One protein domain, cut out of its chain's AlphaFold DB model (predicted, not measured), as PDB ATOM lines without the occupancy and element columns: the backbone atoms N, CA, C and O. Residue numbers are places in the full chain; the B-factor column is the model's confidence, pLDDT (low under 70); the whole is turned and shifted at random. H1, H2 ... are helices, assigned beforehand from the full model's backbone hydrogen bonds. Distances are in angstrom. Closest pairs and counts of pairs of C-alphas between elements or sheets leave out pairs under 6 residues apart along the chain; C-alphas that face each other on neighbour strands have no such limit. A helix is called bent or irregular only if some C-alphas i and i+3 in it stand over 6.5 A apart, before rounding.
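Overview. This is residues 4 to 125 and 150 to 158 of the 430 residues of an uncharacterized protein of Rhodospirillaceae bacterium (UniProt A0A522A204). H4 and the first part of H6 run opposite ways at a shallow tilt, and H1 lies across both at about right angles, with H3 filling the corner between H1 and H6. H6, the longest helix, runs on beyond this core to the small H7; H2 packs on the last residues of H1, and residues 27 to 33 stick out there. The printed part has 131 residues with seven named helices, H1 to H7 in order, and no named strand: it is all helix, with mostly crossed helix packing. It is only just loose, close to compact, with a radius of gyration of the C-alphas of 17.1 A, and only just flat, spanning 55 by 37 by 17 A.

Arrangement. H1, residues 8 to 27, is the hub, touching five helices. H2, residues 33 to 40, touches residues 22 to 26 of H1 at a steep tilt of 60 degrees; the closest C-alphas, of Leu 25 and Ala 35, are 6.1 A apart. H3, residues 44 to 50, only just touches H1, with 3 pairs of C-alphas within 8 A, the closest those of Gln 15 and Leu 44 at 5.7 A. H4, residues 52 to 64, is about perpendicular to H1, at 80 degrees, and touches it, closest at the C-alphas of Trp 17 and Ala 62, 6.5 A. H5, residues 72 to 75, only just touches H1, with 3 pairs within 8 A, the closest C-alphas being those of Trp 17 and Leu 74 at 7.3 A. H6, residues 97 to 125, touches H1 at 90 degrees, closest at the C-alphas of Val 10 and Val 100, 5.8 A. H6 also touches H3, at the C-alphas of Leu 48 and Ala 108, 4.8 A, and H4, at those of Pro 52 and Ala 108, 5.9 A, opposite ways at a shallow tilt of 19 degrees. H7, residues 150 to 155, touches H6, closest at the C-alphas of Leu 121 and Asp 151, 6.8 A, and is apart from H1. Every O i to N i+4 pair is within hydrogen-bond range in H1, H3, H6 and H7, against 3 of 4 in H2 and 7 of 9 in H4; H5 is too short for one.

Along the chain. H1 begins at C-alpha 8 (-21.283, -3.413, 53.330) and is 28.9 A long. H4 measures 19.9 A and is irregular, only just: C-alphas 53 and 56 are 6.7 A apart. H6 runs 41.6 A from C-alpha 97 (-23.834, 0.594, 38.922) to C-alpha 125 (-15.857, 22.373, 73.505).

Size, cuts and confidence. The farthest C-alphas, of Lys 81 and Arg 150, are 55.0 A apart. The link from H5 to H6, residues 76 to 96, is long. Residues 126 to 149 are not printed, and C-alphas 125 and 150 are 8.8 A apart across the cut. Mean pLDDT of the printed part is 84.6; residues 4 to 7 and 29 to 32 are under 70.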
ATOM      1  N   ARG A   4     -24.822   1.497  58.180       51.25
ATOM      2  CA  ARG A   4     -23.484   0.902  58.101       51.25
ATOM      3  C   ARG A   4     -23.505  -0.614  57.869       51.25
ATOM      4  O   ARG A   4     -22.607  -1.102  57.203       51.25
ATOM      5  N   ARG A   5     -24.505  -1.349  58.376       52.56
ATOM      6  CA  ARG A   5     -24.578  -2.817  58.236       52.56
ATOM      7  C   ARG A   5     -25.264  -3.298  56.953       52.56
ATOM      8  O   ARG A   5     -24.991  -4.410  56.526       52.56
ATOM      9  N   VAL A   6     -26.138  -2.496  56.343       54.47
ATOM     10  CA  VAL A   6     -26.996  -2.952  55.227       54.47
ATOM     11  C   VAL A   6     -26.284  -2.858  53.868       54.47
ATOM     12  O   VAL A   6     -26.558  -3.656  52.981       54.47
ATOM     13  N   ASN A   7     -25.308  -1.952  53.722       69.12
ATOM     14  CA  ASN A   7     -24.631  -1.671  52.446       69.12
ATOM     15  C   ASN A   7     -23.133  -2.041  52.427       69.12
ATOM     16  O   ASN A   7     -22.364  -1.468  51.655       69.12
ATOM     17  N   GLN A   8     -22.694  -2.993  53.258       77.06
ATOM     18  CA  GLN A   8     -21.283  -3.413  53.330       77.06
ATOM     19  C   GLN A   8     -20.700  -3.842  51.960       77.06
ATOM     20  O   GLN A   8     -19.622  -3.353  51.620       77.06
ATOM     21  N   PRO A   9     -21.384  -4.666  51.132       81.31
ATOM     22  CA  PRO A   9     -20.839  -5.096  49.837       81.31
ATOM     23  C   PRO A   9     -20.663  -3.935  48.853       81.31
ATOM     24  O   PRO A   9     -19.681  -3.866  48.125       81.31
ATOM     25  N   VAL A  10     -21.600  -2.987  48.886       80.94
ATOM     26  CA  VAL A  10     -21.591  -1.775  48.062       80.94
ATOM     27  C   VAL A  10     -20.378  -0.914  48.423       80.94
ATOM     28  O   VAL A  10     -19.607  -0.551  47.540       80.94
ATOM     29  N   ARG A  11     -20.138  -0.675  49.719       79.25
ATOM     30  CA  ARG A  11     -18.965   0.072  50.210       79.25
ATOM     31  C   ARG A  11     -17.632  -0.547  49.802       79.25
ATOM     32  O   ARG A  11     -16.745   0.163  49.341       79.25
ATOM     33  N   VAL A  12     -17.502  -1.864  49.957       84.50
ATOM     34  CA  VAL A  12     -16.293  -2.587  49.534       84.50
ATOM     35  C   VAL A  12     -16.074  -2.419  48.031       84.50
ATOM     36  O   VAL A  12     -14.944  -2.202  47.602       84.50
ATOM     37  N   GLN A  13     -17.144  -2.470  47.237       85.19
ATOM     38  CA  GLN A  13     -17.050  -2.325  45.790       85.19
ATOM     39  C   GLN A  13     -16.531  -0.948  45.359       85.19
ATOM     40  O   GLN A  13     -15.637  -0.881  44.522       85.19
ATOM     41  N   ALA A  14     -17.026   0.150  45.933       81.94
ATOM     42  CA  ALA A  14     -16.517   1.462  45.529       81.94
ATOM     43  C   ALA A  14     -15.135   1.781  46.091       81.94
ATOM     44  O   ALA A  14     -14.390   2.500  45.435       81.94
ATOM     45  N   GLN A  15     -14.759   1.241  47.258       86.25
ATOM     46  CA  GLN A  15     -13.369   1.333  47.712       86.25
ATOM     47  C   GLN A  15     -12.436   0.686  46.680       86.25
ATOM     48  O   GLN A  15     -11.445   1.297  46.297       86.25
ATOM     49  N   LYS A  16     -12.805  -0.482  46.133       88.44
ATOM     50  CA  LYS A  16     -12.045  -1.116  45.043       88.44
ATOM     51  C   LYS A  16     -11.989  -0.253  43.782       88.44
ATOM     52  O   LYS A  16     -10.925  -0.153  43.179       88.44
ATOM     53  N   TRP A  17     -13.093   0.387  43.384       86.81
ATOM     54  CA  TRP A  17     -13.074   1.331  42.257       86.81
ATOM     55  C   TRP A  17     -12.150   2.521  42.518       86.81
ATOM     56  O   TRP A  17     -11.387   2.899  41.635       86.81
ATOM     57  N   PHE A  18     -12.192   3.088  43.723       86.69
ATOM     58  CA  PHE A  18     -11.314   4.182  44.126       86.69
ATOM     59  C   PHE A  18      -9.840   3.765  44.092       86.69
ATOM     60  O   PHE A  18      -9.019   4.477  43.518       86.69
ATOM     61  N   ASP A  19      -9.507   2.589  44.625       88.81
ATOM     62  CA  ASP A  19      -8.140   2.064  44.623       88.81
ATOM     63  C   ASP A  19      -7.633   1.792  43.196       88.81
ATOM     64  O   ASP A  19      -6.485   2.120  42.872       88.81
ATOM     65  N   ALA A  20      -8.496   1.257  42.325       86.81
ATOM     66  CA  ALA A  20      -8.196   1.044  40.910       86.81
ATOM     67  C   ALA A  20      -7.960   2.373  40.172       86.81
ATOM     68  O   ALA A  20      -6.941   2.520  39.499       86.81
ATOM     69  N   LEU A  21      -8.834   3.371  40.363       85.88
ATOM     70  CA  LEU A  21      -8.667   4.721  39.808       85.88
ATOM     71  C   LEU A  21      -7.378   5.382  40.290       85.88
ATOM     72  O   LEU A  21      -6.628   5.916  39.478       85.88
ATOM     73  N   ARG A  22      -7.091   5.320  41.593       86.31
ATOM     74  CA  ARG A  22      -5.875   5.899  42.173       86.31
ATOM     75  C   ARG A  22      -4.622   5.271  41.567       86.31
ATOM     76  O   ARG A  22      -3.691   5.989  41.218       86.31
ATOM     77  N   THR A  23      -4.614   3.948  41.406       85.19
ATOM     78  CA  THR A  23      -3.487   3.212  40.812       85.19
ATOM     79  C   THR A  23      -3.330   3.537  39.326       85.19
ATOM     80  O   THR A  23      -2.224   3.816  38.871       85.19
ATOM     81  N   HIS A  24      -4.435   3.561  38.577       83.81
ATOM     82  CA  HIS A  24      -4.437   3.851  37.145       83.81
ATOM     83  C   HIS A  24      -3.976   5.288  36.845       83.81
ATOM     84  O   HIS A  24      -3.099   5.496  36.009       83.81
ATOM     85  N   LEU A  25      -4.483   6.277  37.588       78.62
ATOM     86  CA  LEU A  25      -4.075   7.682  37.450       78.62
ATOM     87  C   LEU A  25      -2.642   7.933  37.939       78.62
ATOM     88  O   LEU A  25      -1.951   8.795  37.400       78.62
ATOM     89  N   ALA A  26      -2.163   7.179  38.934       76.56
ATOM     90  CA  ALA A  26      -0.760   7.229  39.333       76.56
ATOM     91  C   ALA A  26       0.170   6.705  38.225       76.56
ATOM     92  O   ALA A  26       1.214   7.306  37.990       76.56
ATOM     93  N   ALA A  27      -0.224   5.632  37.528       74.56
ATOM     94  CA  ALA A  27       0.550   5.033  36.441       74.56
ATOM     95  C   ALA A  27       0.550   5.869  35.148       74.56
ATOM     96  O   ALA A  27       1.516   5.821  34.393       74.56
ATOM     97  N   ALA A  28      -0.503   6.651  34.904       70.88
ATOM     98  CA  ALA A  28      -0.634   7.491  33.712       70.88
ATOM     99  C   ALA A  28       0.254   8.758  33.716       70.88
ATOM    100  O   ALA A  28       0.158   9.547  32.781       70.88
ATOM    101  N   ASP A  29       1.050   8.983  34.774       63.75
ATOM    102  CA  ASP A  29       1.919  10.155  35.015       63.75
ATOM    103  C   ASP A  29       1.318  11.509  34.596       63.75
ATOM    104  O   ASP A  29       1.977  12.421  34.098       63.75
ATOM    105  N   THR A  30       0.009  11.650  34.788       63.44
ATOM    106  CA  THR A  30      -0.697  12.888  34.484       63.44
ATOM    107  C   THR A  30      -0.453  13.857  35.631       63.44
ATOM    108  O   THR A  30      -1.052  13.732  36.700       63.44
ATOM    109  N   GLN A  31       0.437  14.833  35.419       60.41
ATOM    110  CA  GLN A  31       0.621  15.993  36.299       60.41
ATOM    111  C   GLN A  31      -0.642  16.871  36.289       60.41
ATOM    112  O   GLN A  31      -0.690  17.933  35.676       60.41
ATOM    113  N   SER A  32      -1.706  16.390  36.926       69.12
ATOM    114  CA  SER A  32      -2.934  17.142  37.156       69.12
ATOM    115  C   SER A  32      -3.181  17.278  38.653       69.12
ATOM    116  O   SER A  32      -2.985  16.319  39.405       69.12
ATOM    117  N   ASP A  33      -3.691  18.435  39.077       71.06
ATOM    118  CA  ASP A  33      -4.084  18.712  40.469       71.06
ATOM    119  C   ASP A  33      -4.983  17.615  41.064       71.06
ATOM    120  O   ASP A  33      -4.939  17.328  42.259       71.06
ATOM    121  N   VAL A  34      -5.827  16.988  40.236       70.38
ATOM    122  CA  VAL A  34      -6.732  15.911  40.661       70.38
ATOM    123  C   VAL A  34      -5.958  14.625  40.949       70.38
ATOM    124  O   VAL A  34      -6.204  13.996  41.978       70.38
ATOM    125  N   ALA A  35      -5.010  14.247  40.086       71.88
ATOM    126  CA  ALA A  35      -4.162  13.077  40.298       71.88
ATOM    127  C   ALA A  35      -3.265  13.251  41.533       71.88
ATOM    128  O   ALA A  35      -3.104  12.309  42.310       71.88
ATOM    129  N   GLU A  36      -2.742  14.456  41.766       74.62
ATOM    130  CA  GLU A  36      -1.964  14.763  42.966       74.62
ATOM    131  C   GLU A  36      -2.821  14.655  44.235       74.62
ATOM    132  O   GLU A  36      -2.450  13.945  45.169       74.62
ATOM    133  N   ARG A  37      -4.017  15.258  44.259       75.75
ATOM    134  CA  ARG A  37      -4.946  15.144  45.401       75.75
ATOM    135  C   ARG A  37      -5.370  13.699  45.677       75.75
ATOM    136  O   ARG A  37      -5.379  13.278  46.828       75.75
ATOM    137  N   LEU A  38      -5.649  12.911  44.636       75.75
ATOM    138  CA  LEU A  38      -6.028  11.499  44.772       75.75
ATOM    139  C   LEU A  38      -4.935  10.631  45.401       75.75
ATOM    140  O   LEU A  38      -5.257   9.671  46.098       75.75
ATOM    141  N   ARG A  39      -3.656  10.964  45.191       75.25
ATOM    142  CA  ARG A  39      -2.531  10.265  45.835       75.25
ATOM    143  C   ARG A  39      -2.476  10.514  47.347       75.25
ATOM    144  O   ARG A  39      -1.966   9.660  48.067       75.25
ATOM    145  N   HIS A  40      -3.009  11.640  47.826       80.94
ATOM    146  CA  HIS A  40      -3.001  12.004  49.246       80.94
ATOM    147  C   HIS A  40      -4.121  11.336  50.054       80.94
ATOM    148  O   HIS A  40      -3.979  11.165  51.265       80.94
ATOM    149  N   TRP A  41      -5.217  10.924  49.412       85.25
ATOM    150  CA  TRP A  41      -6.308  10.225  50.091       85.25
ATOM    151  C   TRP A  41      -6.022   8.723  50.195       85.25
ATOM    152  O   TRP A  41      -5.881   8.007  49.196       85.25
ATOM    153  N   ALA A  42      -5.924   8.234  51.434       81.88
ATOM    154  CA  ALA A  42      -5.645   6.829  51.713       81.88
ATOM    155  C   ALA A  42      -6.880   5.953  51.474       81.88
ATOM    156  O   ALA A  42      -6.747   4.831  50.986       81.88
ATOM    157  N   THR A  43      -8.064   6.476  51.796       83.81
ATOM    158  CA  THR A  43      -9.342   5.771  51.701       83.81
ATOM    159  C   THR A  43     -10.392   6.588  50.952       83.81
ATOM    160  O   THR A  43     -10.290   7.811  50.830       83.81
ATOM    161  N   LEU A  44     -11.451   5.915  50.492       80.38
ATOM    162  CA  LEU A  44     -12.612   6.588  49.915       80.38
ATOM    163  C   LEU A  44     -13.255   7.538  50.937       80.38
ATOM    164  O   LEU A  44     -13.608   8.652  50.576       80.38
ATOM    165  N   ASP A  45     -13.359   7.142  52.212       79.69
ATOM    166  CA  ASP A  45     -13.939   7.987  53.267       79.69
ATOM    167  C   ASP A  45     -13.144   9.306  53.466       79.69
ATOM    168  O   ASP A  45     -13.745  10.323  53.827       79.69
ATOM    169  N   ASP A  46     -11.836   9.338  53.162       81.31
ATOM    170  CA  ASP A  46     -11.024  10.569  53.179       81.31
ATOM    171  C   ASP A  46     -11.419  11.520  52.043       81.31
ATOM    172  O   ASP A  46     -11.732  12.685  52.296       81.31
ATOM    173  N   LEU A  47     -11.513  11.004  50.808       83.38
ATOM    174  CA  LEU A  47     -12.025  11.755  49.653       83.38
ATOM    175  C   LEU A  47     -13.425  12.313  49.940       83.38
ATOM    176  O   LEU A  47     -13.710  13.474  49.644       83.38
ATOM    177  N   LEU A  48     -14.307  11.477  50.500       79.06
ATOM    178  CA  LEU A  48     -15.696  11.841  50.771       79.06
ATOM    179  C   LEU A  48     -15.815  12.995  51.766       79.06
ATOM    180  O   LEU A  48     -16.718  13.820  51.639       79.06
ATOM    181  N   GLY A  49     -14.937  13.037  52.764       73.75
ATOM    182  CA  GLY A  49     -14.959  14.089  53.763       73.75
ATOM    183  C   GLY A  49     -14.242  15.369  53.335       73.75
ATOM    184  O   GLY A  49     -14.673  16.444  53.745       73.75
ATOM    185  N   ASP A  50     -13.189  15.273  52.521       79.44
ATOM    186  CA  ASP A  50     -12.371  16.430  52.132       79.44
ATOM    187  C   ASP A  50     -12.861  17.108  50.847       79.44
ATOM    188  O   ASP A  50     -12.777  18.328  50.717       79.44
ATOM    189  N   CYS A  51     -13.341  16.332  49.869       82.00
ATOM    190  CA  CYS A  51     -13.716  16.846  48.552       82.00
ATOM    191  C   CYS A  51     -14.854  16.020  47.910       82.00
ATOM    192  O   CYS A  51     -14.671  15.427  46.838       82.00
ATOM    193  N   PRO A  52     -16.061  15.990  48.515       80.88
ATOM    194  CA  PRO A  52     -17.178  15.162  48.043       80.88
ATOM    195  C   PRO A  52     -17.598  15.467  46.598       80.88
ATOM    196  O   PRO A  52     -18.067  14.578  45.888       80.88
ATOM    197  N   ARG A  53     -17.378  16.700  46.124       79.56
ATOM    198  CA  ARG A  53     -17.670  17.137  44.748       79.56
ATOM    199  C   ARG A  53     -16.898  16.382  43.661       79.56
ATOM    200  O   ARG A  53     -17.328  16.371  42.512       79.56
ATOM    201  N   LEU A  54     -15.765  15.760  44.000       81.06
ATOM    202  CA  LEU A  54     -14.988  14.946  43.059       81.06
ATOM    203  C   LEU A  54     -15.539  13.524  42.920       81.06
ATOM    204  O   LEU A  54     -15.189  12.838  41.966       81.06
ATOM    205  N   LEU A  55     -16.417  13.069  43.818       82.25
ATOM    206  CA  LEU A  55     -16.940  11.708  43.746       82.25
ATOM    207  C   LEU A  55     -17.754  11.445  42.459       82.25
ATOM    208  O   LEU A  55     -17.457  10.447  41.799       82.25
ATOM    209  N   PRO A  56     -18.729  12.289  42.047       82.38
ATOM    210  CA  PRO A  56     -19.462  12.059  40.802       82.38
ATOM    211  C   PRO A  56     -18.568  11.877  39.559       82.38
ATOM    212  O   PRO A  56     -18.726  10.855  38.889       82.38
ATOM    213  N   PRO A  57     -17.606  12.774  39.241       83.44
ATOM    214  CA  PRO A  57     -16.762  12.591  38.060       83.44
ATOM    215  C   PRO A  57     -15.842  11.363  38.156       83.44
ATOM    216  O   PRO A  57     -15.601  10.716  37.140       83.44
ATOM    217  N   LEU A  58     -15.377  10.982  39.353       84.31
ATOM    218  CA  LEU A  58     -14.581   9.760  39.532       84.31
ATOM    219  C   LEU A  58     -15.400   8.493  39.269       84.31
ATOM    220  O   LEU A  58     -14.916   7.569  38.624       84.31
ATOM    221  N   LEU A  59     -16.655   8.455  39.716       85.50
ATOM    222  CA  LEU A  59     -17.545   7.329  39.434       85.50
ATOM    223  C   LEU A  59     -17.836   7.213  37.931       85.50
ATOM    224  O   LEU A  59     -17.773   6.114  37.386       85.50
ATOM    225  N   VAL A  60     -18.075   8.335  37.243       87.69
ATOM    226  CA  VAL A  60     -18.230   8.357  35.776       87.69
ATOM    227  C   VAL A  60     -16.980   7.812  35.081       87.69
ATOM    228  O   VAL A  60     -17.094   6.986  34.178       87.69
ATOM    229  N   MET A  61     -15.792   8.211  35.538       88.44
ATOM    230  CA  MET A  61     -14.527   7.710  35.002       88.44
ATOM    231  C   MET A  61     -14.373   6.197  35.206       88.44
ATOM    232  O   MET A  61     -14.018   5.493  34.263       88.44
ATOM    233  N   ALA A  62     -14.704   5.667  36.390       89.06
ATOM    234  CA  ALA A  62     -14.666   4.222  36.639       89.06
ATOM    235  C   ALA A  62     -15.558   3.444  35.657       89.06
ATOM    236  O   ALA A  62     -15.157   2.393  35.165       89.06
ATOM    237  N   TRP A  63     -16.746   3.970  35.341       92.62
ATOM    238  CA  TRP A  63     -17.647   3.366  34.356       92.62
ATOM    239  C   TRP A  63     -17.086   3.402  32.928       92.62
ATOM    240  O   TRP A  63     -17.218   2.437  32.170       92.62
ATOM    241  N   GLN A  64     -16.452   4.510  32.544       92.50
ATOM    242  CA  GLN A  64     -15.829   4.653  31.226       92.50
ATOM    243  C   GLN A  64     -14.649   3.689  31.049       92.50
ATOM    244  O   GLN A  64     -14.489   3.116  29.975       92.50
ATOM    245  N   LEU A  65     -13.885   3.445  32.116       92.06
ATOM    246  CA  LEU A  65     -12.731   2.545  32.127       92.06
ATOM    247  C   LEU A  65     -13.101   1.068  32.335       92.06
ATOM    248  O   LEU A  65     -12.211   0.236  32.452       92.06
ATOM    249  N   ARG A  66     -14.388   0.698  32.369       94.44
ATOM    250  CA  ARG A  66     -14.837  -0.661  32.731       94.44
ATOM    251  C   ARG A  66     -14.273  -1.800  31.871       94.44
ATOM    252  O   ARG A  66     -14.287  -2.937  32.324       94.44
ATOM    253  N   HIS A  67     -13.809  -1.518  30.654       93.38
ATOM    254  CA  HIS A  67     -13.190  -2.513  29.767       93.38
ATOM    255  C   HIS A  67     -11.682  -2.657  29.959       93.38
ATOM    256  O   HIS A  67     -11.092  -3.608  29.451       93.38
ATOM    257  N   GLU A  68     -11.057  -1.741  30.695       92.25
ATOM    258  CA  GLU A  68      -9.634  -1.815  30.986       92.25
ATOM    259  C   GLU A  68      -9.340  -3.002  31.913       92.25
ATOM    260  O   GLU A  68     -10.116  -3.262  32.842       92.25
ATOM    261  N   PRO A  69      -8.198  -3.695  31.746       89.50
ATOM    262  CA  PRO A  69      -7.847  -4.857  32.567       89.50
ATOM    263  C   PRO A  69      -7.883  -4.583  34.077       89.50
ATOM    264  O   PRO A  69      -8.239  -5.455  34.860       89.50
ATOM    265  N   ALA A  70      -7.562  -3.353  34.491       86.62
ATOM    266  CA  ALA A  70      -7.580  -2.938  35.894       86.62
ATOM    267  C   ALA A  70      -8.998  -2.808  36.496       86.62
ATOM    268  O   ALA A  70      -9.138  -2.772  37.719       86.62
ATOM    269  N   PHE A  71     -10.038  -2.723  35.662       90.75
ATOM    270  CA  PHE A  71     -11.421  -2.472  36.077       90.75
ATOM    271  C   PHE A  71     -12.386  -3.590  35.684       90.75
ATOM    272  O   PHE A  71     -13.406  -3.740  36.354       90.75
ATOM    273  N   ALA A  72     -12.081  -4.383  34.653       90.94
ATOM    274  CA  ALA A  72     -12.970  -5.396  34.078       90.94
ATOM    275  C   ALA A  72     -13.648  -6.294  35.127       90.94
ATOM    276  O   ALA A  72     -14.873  -6.438  35.125       90.94
ATOM    277  N   ASP A  73     -12.881  -6.815  36.088       92.12
ATOM    278  CA  ASP A  73     -13.387  -7.692  37.155       92.12
ATOM    279  C   ASP A  73     -14.384  -7.002  38.095       92.12
ATOM    280  O   ASP A  73     -15.267  -7.636  38.677       92.12
ATOM    281  N   LEU A  74     -14.286  -5.679  38.229       91.25
ATOM    282  CA  LEU A  74     -15.160  -4.873  39.076       91.25
ATOM    283  C   LEU A  74     -16.521  -4.594  38.420       91.25
ATOM    284  O   LEU A  74     -17.446  -4.170  39.114       91.25
ATOM    285  N   PHE A  75     -16.655  -4.838  37.114       93.88
ATOM    286  CA  PHE A  75     -17.871  -4.588  36.334       93.88
ATOM    287  C   PHE A  75     -18.475  -5.862  35.727       93.88
ATOM    288  O   PHE A  75     -19.355  -5.782  34.871       93.88
ATOM    289  N   GLN A  76     -18.051  -7.047  36.173       94.69
ATOM    290  CA  GLN A  76     -18.631  -8.308  35.714       94.69
ATOM    291  C   GLN A  76     -20.090  -8.465  36.159       94.69
ATOM    292  O   GLN A  76     -20.462  -8.166  37.293       94.69
ATOM    293  N   THR A  77     -20.914  -9.001  35.267       94.25
ATOM    294  CA  THR A  77     -22.290  -9.448  35.516       94.25
ATOM    295  C   THR A  77     -22.302 -10.884  36.047       94.25
ATOM    296  O   THR A  77     -21.281 -11.571  36.031       94.25
ATOM    297  N   ALA A  78     -23.469 -11.391  36.461       91.19
ATOM    298  CA  ALA A  78     -23.624 -12.799  36.851       91.19
ATOM    299  C   ALA A  78     -23.198 -13.796  35.748       91.19
ATOM    300  O   ALA A  78     -22.862 -14.937  36.046       91.19
ATOM    301  N   SER A  79     -23.187 -13.361  34.482       91.88
ATOM    302  CA  SER A  79     -22.746 -14.163  33.334       91.88
ATOM    303  C   SER A  79     -21.223 -14.205  33.135       91.88
ATOM    304  O   SER A  79     -20.750 -14.871  32.218       91.88
ATOM    305  N   GLY A  80     -20.454 -13.454  33.931       89.75
ATOM    306  CA  GLY A  80     -19.011 -13.262  33.745       89.75
ATOM    307  C   GLY A  80     -18.642 -12.237  32.663       89.75
ATOM    308  O   GLY A  80     -17.478 -11.873  32.548       89.75
ATOM    309  N   LYS A  81     -19.611 -11.722  31.892       93.69
ATOM    310  CA  LYS A  81     -19.391 -10.619  30.937       93.69
ATOM    311  C   LYS A  81     -19.348  -9.267  31.646       93.69
ATOM    312  O   LYS A  81     -20.056  -9.092  32.636       93.69
ATOM    313  N   ILE A  82     -18.590  -8.315  31.105       94.38
ATOM    314  CA  ILE A  82     -18.576  -6.914  31.557       94.38
ATOM    315  C   ILE A  82     -19.955  -6.287  31.300       94.38
ATOM    316  O   ILE A  82     -20.583  -6.551  30.275       94.38
ATOM    317  N   ALA A  83     -20.455  -5.504  32.254       93.38
ATOM    318  CA  ALA A  83     -21.722  -4.797  32.124       93.38
ATOM    319  C   ALA A  83     -21.630  -3.677  31.072       93.38
ATOM    320  O   ALA A  83     -20.745  -2.828  31.146       93.38
ATOM    321  N   GLU A  84     -22.573  -3.649  30.128       94.12
ATOM    322  CA  GLU A  84     -22.686  -2.574  29.122       94.12
ATOM    323  C   GLU A  84     -23.686  -1.482  29.515       94.12
ATOM    324  O   GLU A  84     -23.598  -0.350  29.047       94.12
ATOM    325  N   GLU A  85     -24.613  -1.799  30.419       93.81
ATOM    326  CA  GLU A  85     -25.641  -0.882  30.907       93.81
ATOM    327  C   GLU A  85     -25.487  -0.647  32.413       93.81
ATOM    328  O   GLU A  85     -25.271  -1.587  33.184       93.81
ATOM    329  N   THR A  86     -25.655   0.603  32.854       91.69
ATOM    330  CA  THR A  86     -25.515   1.001  34.270       91.69
ATOM    331  C   THR A  86     -26.587   0.395  35.177       91.69
ATOM    332  O   THR A  86     -26.400   0.289  36.394       91.69
ATOM    333  N   SER A  87     -27.698  -0.036  34.579       93.06
ATOM    334  CA  SER A  87     -28.861  -0.650  35.216       93.06
ATOM    335  C   SER A  87     -28.649  -2.131  35.562       93.06
ATOM    336  O   SER A  87     -29.350  -2.665  36.426       93.06
ATOM    337  N   VAL A  88     -27.673  -2.801  34.939       93.12
ATOM    338  CA  VAL A  88     -27.440  -4.242  35.103       93.12
ATOM    339  C   VAL A  88     -26.714  -4.527  36.413       93.12
ATOM    340  O   VAL A  88     -25.767  -3.839  36.794       93.12
ATOM    341  N   ALA A  89     -27.158  -5.566  37.124       92.56
ATOM    342  CA  ALA A  89     -26.565  -5.962  38.394       92.56
ATOM    343  C   ALA A  89     -25.138  -6.508  38.222       92.56
ATOM    344  O   ALA A  89     -24.887  -7.421  37.430       92.56
ATOM    345  N   LEU A  90     -24.217  -5.983  39.029       92.00
ATOM    346  CA  LEU A  90     -22.823  -6.398  39.072       92.00
ATOM    347  C   LEU A  90     -22.658  -7.598  40.011       92.00
ATOM    348  O   LEU A  90     -23.105  -7.564  41.160       92.00
ATOM    349  N   SER A  91     -21.969  -8.637  39.544       91.12
ATOM    350  CA  SER A  91     -21.677  -9.874  40.278       91.12
ATOM    351  C   SER A  91     -21.024  -9.636  41.650       91.12
ATOM    352  O   SER A  91     -21.511 -10.200  42.631       91.12
ATOM    353  N   PRO A  92     -20.024  -8.737  41.804       85.12
ATOM    354  CA  PRO A  92     -19.336  -8.558  43.088       85.12
ATOM    355  C   PRO A  92     -20.218  -8.068  44.248       85.12
ATOM    356  O   PRO A  92     -19.887  -8.302  45.409       85.12
ATOM    357  N   CYS A  93     -21.314  -7.356  43.962       87.00
ATOM    358  CA  CYS A  93     -22.145  -6.726  44.996       87.00
ATOM    359  C   CYS A  93     -23.656  -6.966  44.848       87.00
ATOM    360  O   CYS A  93     -24.422  -6.565  45.727       87.00
ATOM    361  N   GLY A  94     -24.105  -7.599  43.759       88.31
ATOM    362  CA  GLY A  94     -25.518  -7.858  43.466       88.31
ATOM    363  C   GLY A  94     -26.355  -6.597  43.217       88.31
ATOM    364  O   GLY A  94     -27.583  -6.651  43.285       88.31
ATOM    365  N   LYS A  95     -25.717  -5.446  42.977       90.00
ATOM    366  CA  LYS A  95     -26.364  -4.150  42.730       90.00
ATOM    367  C   LYS A  95     -25.952  -3.606  41.370       90.00
ATOM    368  O   LYS A  95     -24.864  -3.908  40.888       90.00
ATOM    369  N   SER A  96     -26.826  -2.810  40.765       91.69
ATOM    370  CA  SER A  96     -26.492  -2.076  39.545       91.69
ATOM    371  C   SER A  96     -25.484  -0.967  39.827       91.69
ATOM    372  O   SER A  96     -25.380  -0.502  40.969       91.69
ATOM    373  N   PHE A  97     -24.767  -0.522  38.797       89.88
ATOM    374  CA  PHE A  97     -23.834   0.594  38.922       89.88
ATOM    375  C   PHE A  97     -24.533   1.838  39.490       89.88
ATOM    376  O   PHE A  97     -24.058   2.395  40.477       89.88
ATOM    377  N   ASP A  98     -25.723   2.180  38.984       88.44
ATOM    378  CA  ASP A  98     -26.509   3.330  39.462       88.44
ATOM    379  C   ASP A  98     -26.831   3.251  40.964       88.44
ATOM    380  O   ASP A  98     -26.719   4.237  41.696       88.44
ATOM    381  N   ASN A  99     -27.168   2.056  41.460       88.00
ATOM    382  CA  ASN A  99     -27.444   1.837  42.879       88.00
ATOM    383  C   ASN A  99     -26.184   1.976  43.744       88.00
ATOM    384  O   ASN A  99     -26.256   2.490  44.867       88.00
ATOM    385  N   VAL A 100     -25.034   1.508  43.245       86.31
ATOM    386  CA  VAL A 100     -23.751   1.669  43.937       86.31
ATOM    387  C   VAL A 100     -23.364   3.144  43.970       86.31
ATOM    388  O   VAL A 100     -23.040   3.642  45.048       86.31
ATOM    389  N   VAL A 101     -23.466   3.855  42.844       86.38
ATOM    390  CA  VAL A 101     -23.202   5.298  42.739       86.38
ATOM    391  C   VAL A 101     -24.059   6.076  43.733       86.38
ATOM    392  O   VAL A 101     -23.517   6.770  44.592       86.38
ATOM    393  N   LEU A 102     -25.383   5.907  43.690       86.25
ATOM    394  CA  LEU A 102     -26.300   6.650  44.553       86.25
ATOM    395  C   LEU A 102     -26.022   6.386  46.041       86.25
ATOM    396  O   LEU A 102     -25.985   7.315  46.849       86.25
ATOM    397  N   SER A 103     -25.747   5.131  46.407       85.62
ATOM    398  CA  SER A 103     -25.398   4.766  47.785       85.62
ATOM    399  C   SER A 103     -24.112   5.446  48.269       85.62
ATOM    400  O   SER A 103     -24.040   5.850  49.431       85.62
ATOM    401  N   HIS A 104     -23.109   5.594  47.398       82.88
ATOM    402  CA  HIS A 104     -21.859   6.282  47.734       82.88
ATOM    403  C   HIS A 104     -22.033   7.777  47.842       82.88
ATOM    404  O   HIS A 104     -21.512   8.375  48.777       82.88
ATOM    405  N   LEU A 105     -22.805   8.368  46.937       86.69
ATOM    406  CA  LEU A 105     -23.116   9.785  46.986       86.69
ATOM    407  C   LEU A 105     -23.869  10.139  48.281       86.69
ATOM    408  O   LEU A 105     -23.510  11.103  48.951       86.69
ATOM    409  N   HIS A 106     -24.818   9.311  48.732       88.62
ATOM    410  CA  HIS A 106     -25.426   9.474  50.060       88.62
ATOM    411  C   HIS A 106     -24.426   9.290  51.208       88.62
ATOM    412  O   HIS A 106     -24.453  10.052  52.173       88.62
ATOM    413  N   GLY A 107     -23.536   8.297  51.104       85.25
ATOM    414  CA  GLY A 107     -22.446   8.104  52.059       85.25
ATOM    415  C   GLY A 107     -21.548   9.338  52.172       85.25
ATOM    416  O   GLY A 107     -21.223   9.739  53.288       85.25
ATOM    417  N   ALA A 108     -21.231   9.970  51.040       83.88
ATOM    418  CA  ALA A 108     -20.450  11.199  50.953       83.88
ATOM    419  C   ALA A 108     -21.116  12.344  51.709       83.88
ATOM    420  O   ALA A 108     -20.505  12.945  52.587       83.88
ATOM    421  N   VAL A 109     -22.400  12.590  51.418       87.88
ATOM    422  CA  VAL A 109     -23.183  13.647  52.078       87.88
ATOM    423  C   VAL A 109     -23.187  13.429  53.585       87.88
ATOM    424  O   VAL A 109     -22.983  14.371  54.346       87.88
ATOM    425  N   ARG A 110     -23.396  12.181  54.026       89.44
ATOM    426  CA  ARG A 110     -23.421  11.852  55.450       89.44
ATOM    427  C   ARG A 110     -22.089  12.176  56.118       89.44
ATOM    428  O   ARG A 110     -22.094  12.897  57.107       89.44
ATOM    429  N   VAL A 111     -20.981  11.657  55.580       87.25
ATOM    430  CA  VAL A 111     -19.635  11.873  56.142       87.25
ATOM    431  C   VAL A 111     -19.303  13.361  56.181       87.25
ATOM    432  O   VAL A 111     -18.796  13.846  57.189       87.25
ATOM    433  N   TYR A 112     -19.642  14.099  55.124       88.44
ATOM    434  CA  TYR A 112     -19.432  15.539  55.072       88.44
ATOM    435  C   TYR A 112     -20.212  16.277  56.173       88.44
ATOM    436  O   TYR A 112     -19.623  17.044  56.933       88.44
ATOM    437  N   CYS A 113     -21.515  16.009  56.322       89.56
ATOM    438  CA  CYS A 113     -22.334  16.617  57.375       89.56
ATOM    439  C   CYS A 113     -21.864  16.232  58.790       89.56
ATOM    440  O   CYS A 113     -21.796  17.098  59.659       89.56
ATOM    441  N   GLU A 114     -21.512  14.959  59.017       88.88
ATOM    442  CA  GLU A 114     -20.984  14.466  60.300       88.88
ATOM    443  C   GLU A 114     -19.677  15.191  60.672       88.88
ATOM    444  O   GLU A 114     -19.535  15.653  61.801       88.88
ATOM    445  N   ARG A 115     -18.757  15.386  59.717       88.31
ATOM    446  CA  ARG A 115     -17.507  16.129  59.949       88.31
ATOM    447  C   ARG A 115     -17.739  17.603  60.286       88.31
ATOM    448  O   ARG A 115     -17.050  18.136  61.150       88.31
ATOM    449  N   GLN A 116     -18.700  18.262  59.636       89.00
ATOM    450  CA  GLN A 116     -19.060  19.649  59.964       89.00
ATOM    451  C   GLN A 116     -19.613  19.758  61.393       89.00
ATOM    452  O   GLN A 116     -19.225  20.648  62.150       89.00
ATOM    453  N   GLU A 117     -20.465  18.811  61.791       91.00
ATOM    454  CA  GLU A 117     -20.999  18.729  63.152       91.00
ATOM    455  C   GLU A 117     -19.887  18.473  64.192       91.00
ATOM    456  O   GLU A 117     -19.822  19.145  65.224       91.00
ATOM    457  N   GLU A 118     -18.948  17.567  63.903       90.12
ATOM    458  CA  GLU A 118     -17.788  17.304  64.763       90.12
ATOM    459  C   GLU A 118     -16.856  18.520  64.890       90.12
ATOM    460  O   GLU A 118     -16.378  18.815  65.991       90.12
ATOM    461  N   ALA A 119     -16.619  19.248  63.795       90.50
ATOM    462  CA  ALA A 119     -15.815  20.468  63.791       90.50
ATOM    463  C   ALA A 119     -16.467  21.590  64.619       90.50
ATOM    464  O   ALA A 119     -15.787  22.280  65.392       90.50
ATOM    465  N   PHE A 120     -17.792  21.734  64.523       91.31
ATOM    466  CA  PHE A 120     -18.564  22.640  65.371       91.31
ATOM    467  C   PHE A 120     -18.430  22.263  66.852       91.31
ATOM    468  O   PHE A 120     -18.024  23.090  67.671       91.31
ATOM    469  N   LEU A 121     -18.662  20.992  67.192       90.62
ATOM    470  CA  LEU A 121     -18.522  20.493  68.562       90.62
ATOM    471  C   LEU A 121     -17.110  20.691  69.117       90.62
ATOM    472  O   LEU A 121     -16.949  21.055  70.280       90.62
ATOM    473  N   ALA A 122     -16.071  20.459  68.314       90.19
ATOM    474  CA  ALA A 122     -14.691  20.706  68.722       90.19
ATOM    475  C   ALA A 122     -14.460  22.186  69.076       90.19
ATOM    476  O   ALA A 122     -13.814  22.482  70.087       90.19
ATOM    477  N   THR A 123     -15.039  23.096  68.290       90.38
ATOM    478  CA  THR A 123     -14.969  24.547  68.505       90.38
ATOM    479  C   THR A 123     -15.708  24.964  69.779       90.38
ATOM    480  O   THR A 123     -15.133  25.652  70.624       90.38
ATOM    481  N   GLU A 124     -16.939  24.493  69.984       89.12
ATOM    482  CA  GLU A 124     -17.733  24.799  71.183       89.12
ATOM    483  C   GLU A 124     -17.109  24.212  72.454       89.12
ATOM    484  O   GLU A 124     -16.961  24.898  73.468       89.12
ATOM    485  N   ARG A 125     -16.611  22.972  72.395       86.44
ATOM    486  CA  ARG A 125     -15.857  22.373  73.505       86.44
ATOM    487  C   ARG A 125     -14.611  23.182  73.847       86.44
ATOM    488  O   ARG A 125     -14.282  23.271  75.028       86.44
ATOM    489  N   ARG A 150     -23.656  17.784  77.569       79.00
ATOM    490  CA  ARG A 150     -23.176  19.087  77.093       79.00
ATOM    491  C   ARG A 150     -23.030  19.157  75.572       79.00
ATOM    492  O   ARG A 150     -23.288  20.197  74.981       79.00
ATOM    493  N   ASP A 151     -22.597  18.068  74.945       84.88
ATOM    494  CA  ASP A 151     -22.540  17.974  73.489       84.88
ATOM    495  C   ASP A 151     -23.953  18.031  72.891       84.88
ATOM    496  O   ASP A 151     -24.162  18.750  71.922       84.88
ATOM    497  N   GLU A 152     -24.929  17.344  73.495       85.69
ATOM    498  CA  GLU A 152     -26.344  17.423  73.100       85.69
ATOM    499  C   GLU A 152     -26.886  18.864  73.229       85.69
ATOM    500  O   GLU A 152     -27.547  19.352  72.309       85.69
ATOM    501  N   ASP A 153     -26.519  19.592  74.289       87.06
ATOM    502  CA  ASP A 153     -26.869  21.011  74.457       87.06
ATOM    503  C   ASP A 153     -26.239  21.908  73.372       87.06
ATOM    504  O   ASP A 153     -26.887  22.827  72.863       87.06
ATOM    505  N   PHE A 154     -24.982  21.662  72.983       88.75
ATOM    506  CA  PHE A 154     -24.336  22.404  71.893       88.75
ATOM    507  C   PHE A 154     -25.003  22.120  70.545       88.75
ATOM    508  O   PHE A 154     -25.269  23.050  69.783       88.75
ATOM    509  N   LEU A 155     -25.320  20.854  70.266       88.44
ATOM    510  CA  LEU A 155     -26.000  20.453  69.035       88.44
ATOM    511  C   LEU A 155     -27.397  21.062  68.908       88.44
ATOM    512  O   LEU A 155     -27.803  21.390  67.797       88.44
ATOM    513  N   ALA A 156     -28.097  21.304  70.021       88.56
ATOM    514  CA  ALA A 156     -29.382  22.004  70.004       88.56
ATOM    515  C   ALA A 156     -29.292  23.431  69.423       88.56
ATOM    516  O   ALA A 156     -30.284  23.952  68.913       88.56
ATOM    517  N   HIS A 157     -28.108  24.051  69.465       87.69
ATOM    518  CA  HIS A 157     -27.846  25.382  68.913       87.69
ATOM    519  C   HIS A 157     -27.177  25.343  67.533       87.69
ATOM    520  O   HIS A 157     -27.028  26.390  66.902       87.69
ATOM    521  N   TYR A 158     -26.780  24.163  67.049       92.44
ATOM    522  CA  TYR A 158     -26.160  24.004  65.740       92.44
ATOM    523  C   TYR A 158     -27.235  24.001  64.638       92.44
ATOM    524  O   TYR A 158     -28.036  23.064  64.569       92.44
TER     525      TYR A 158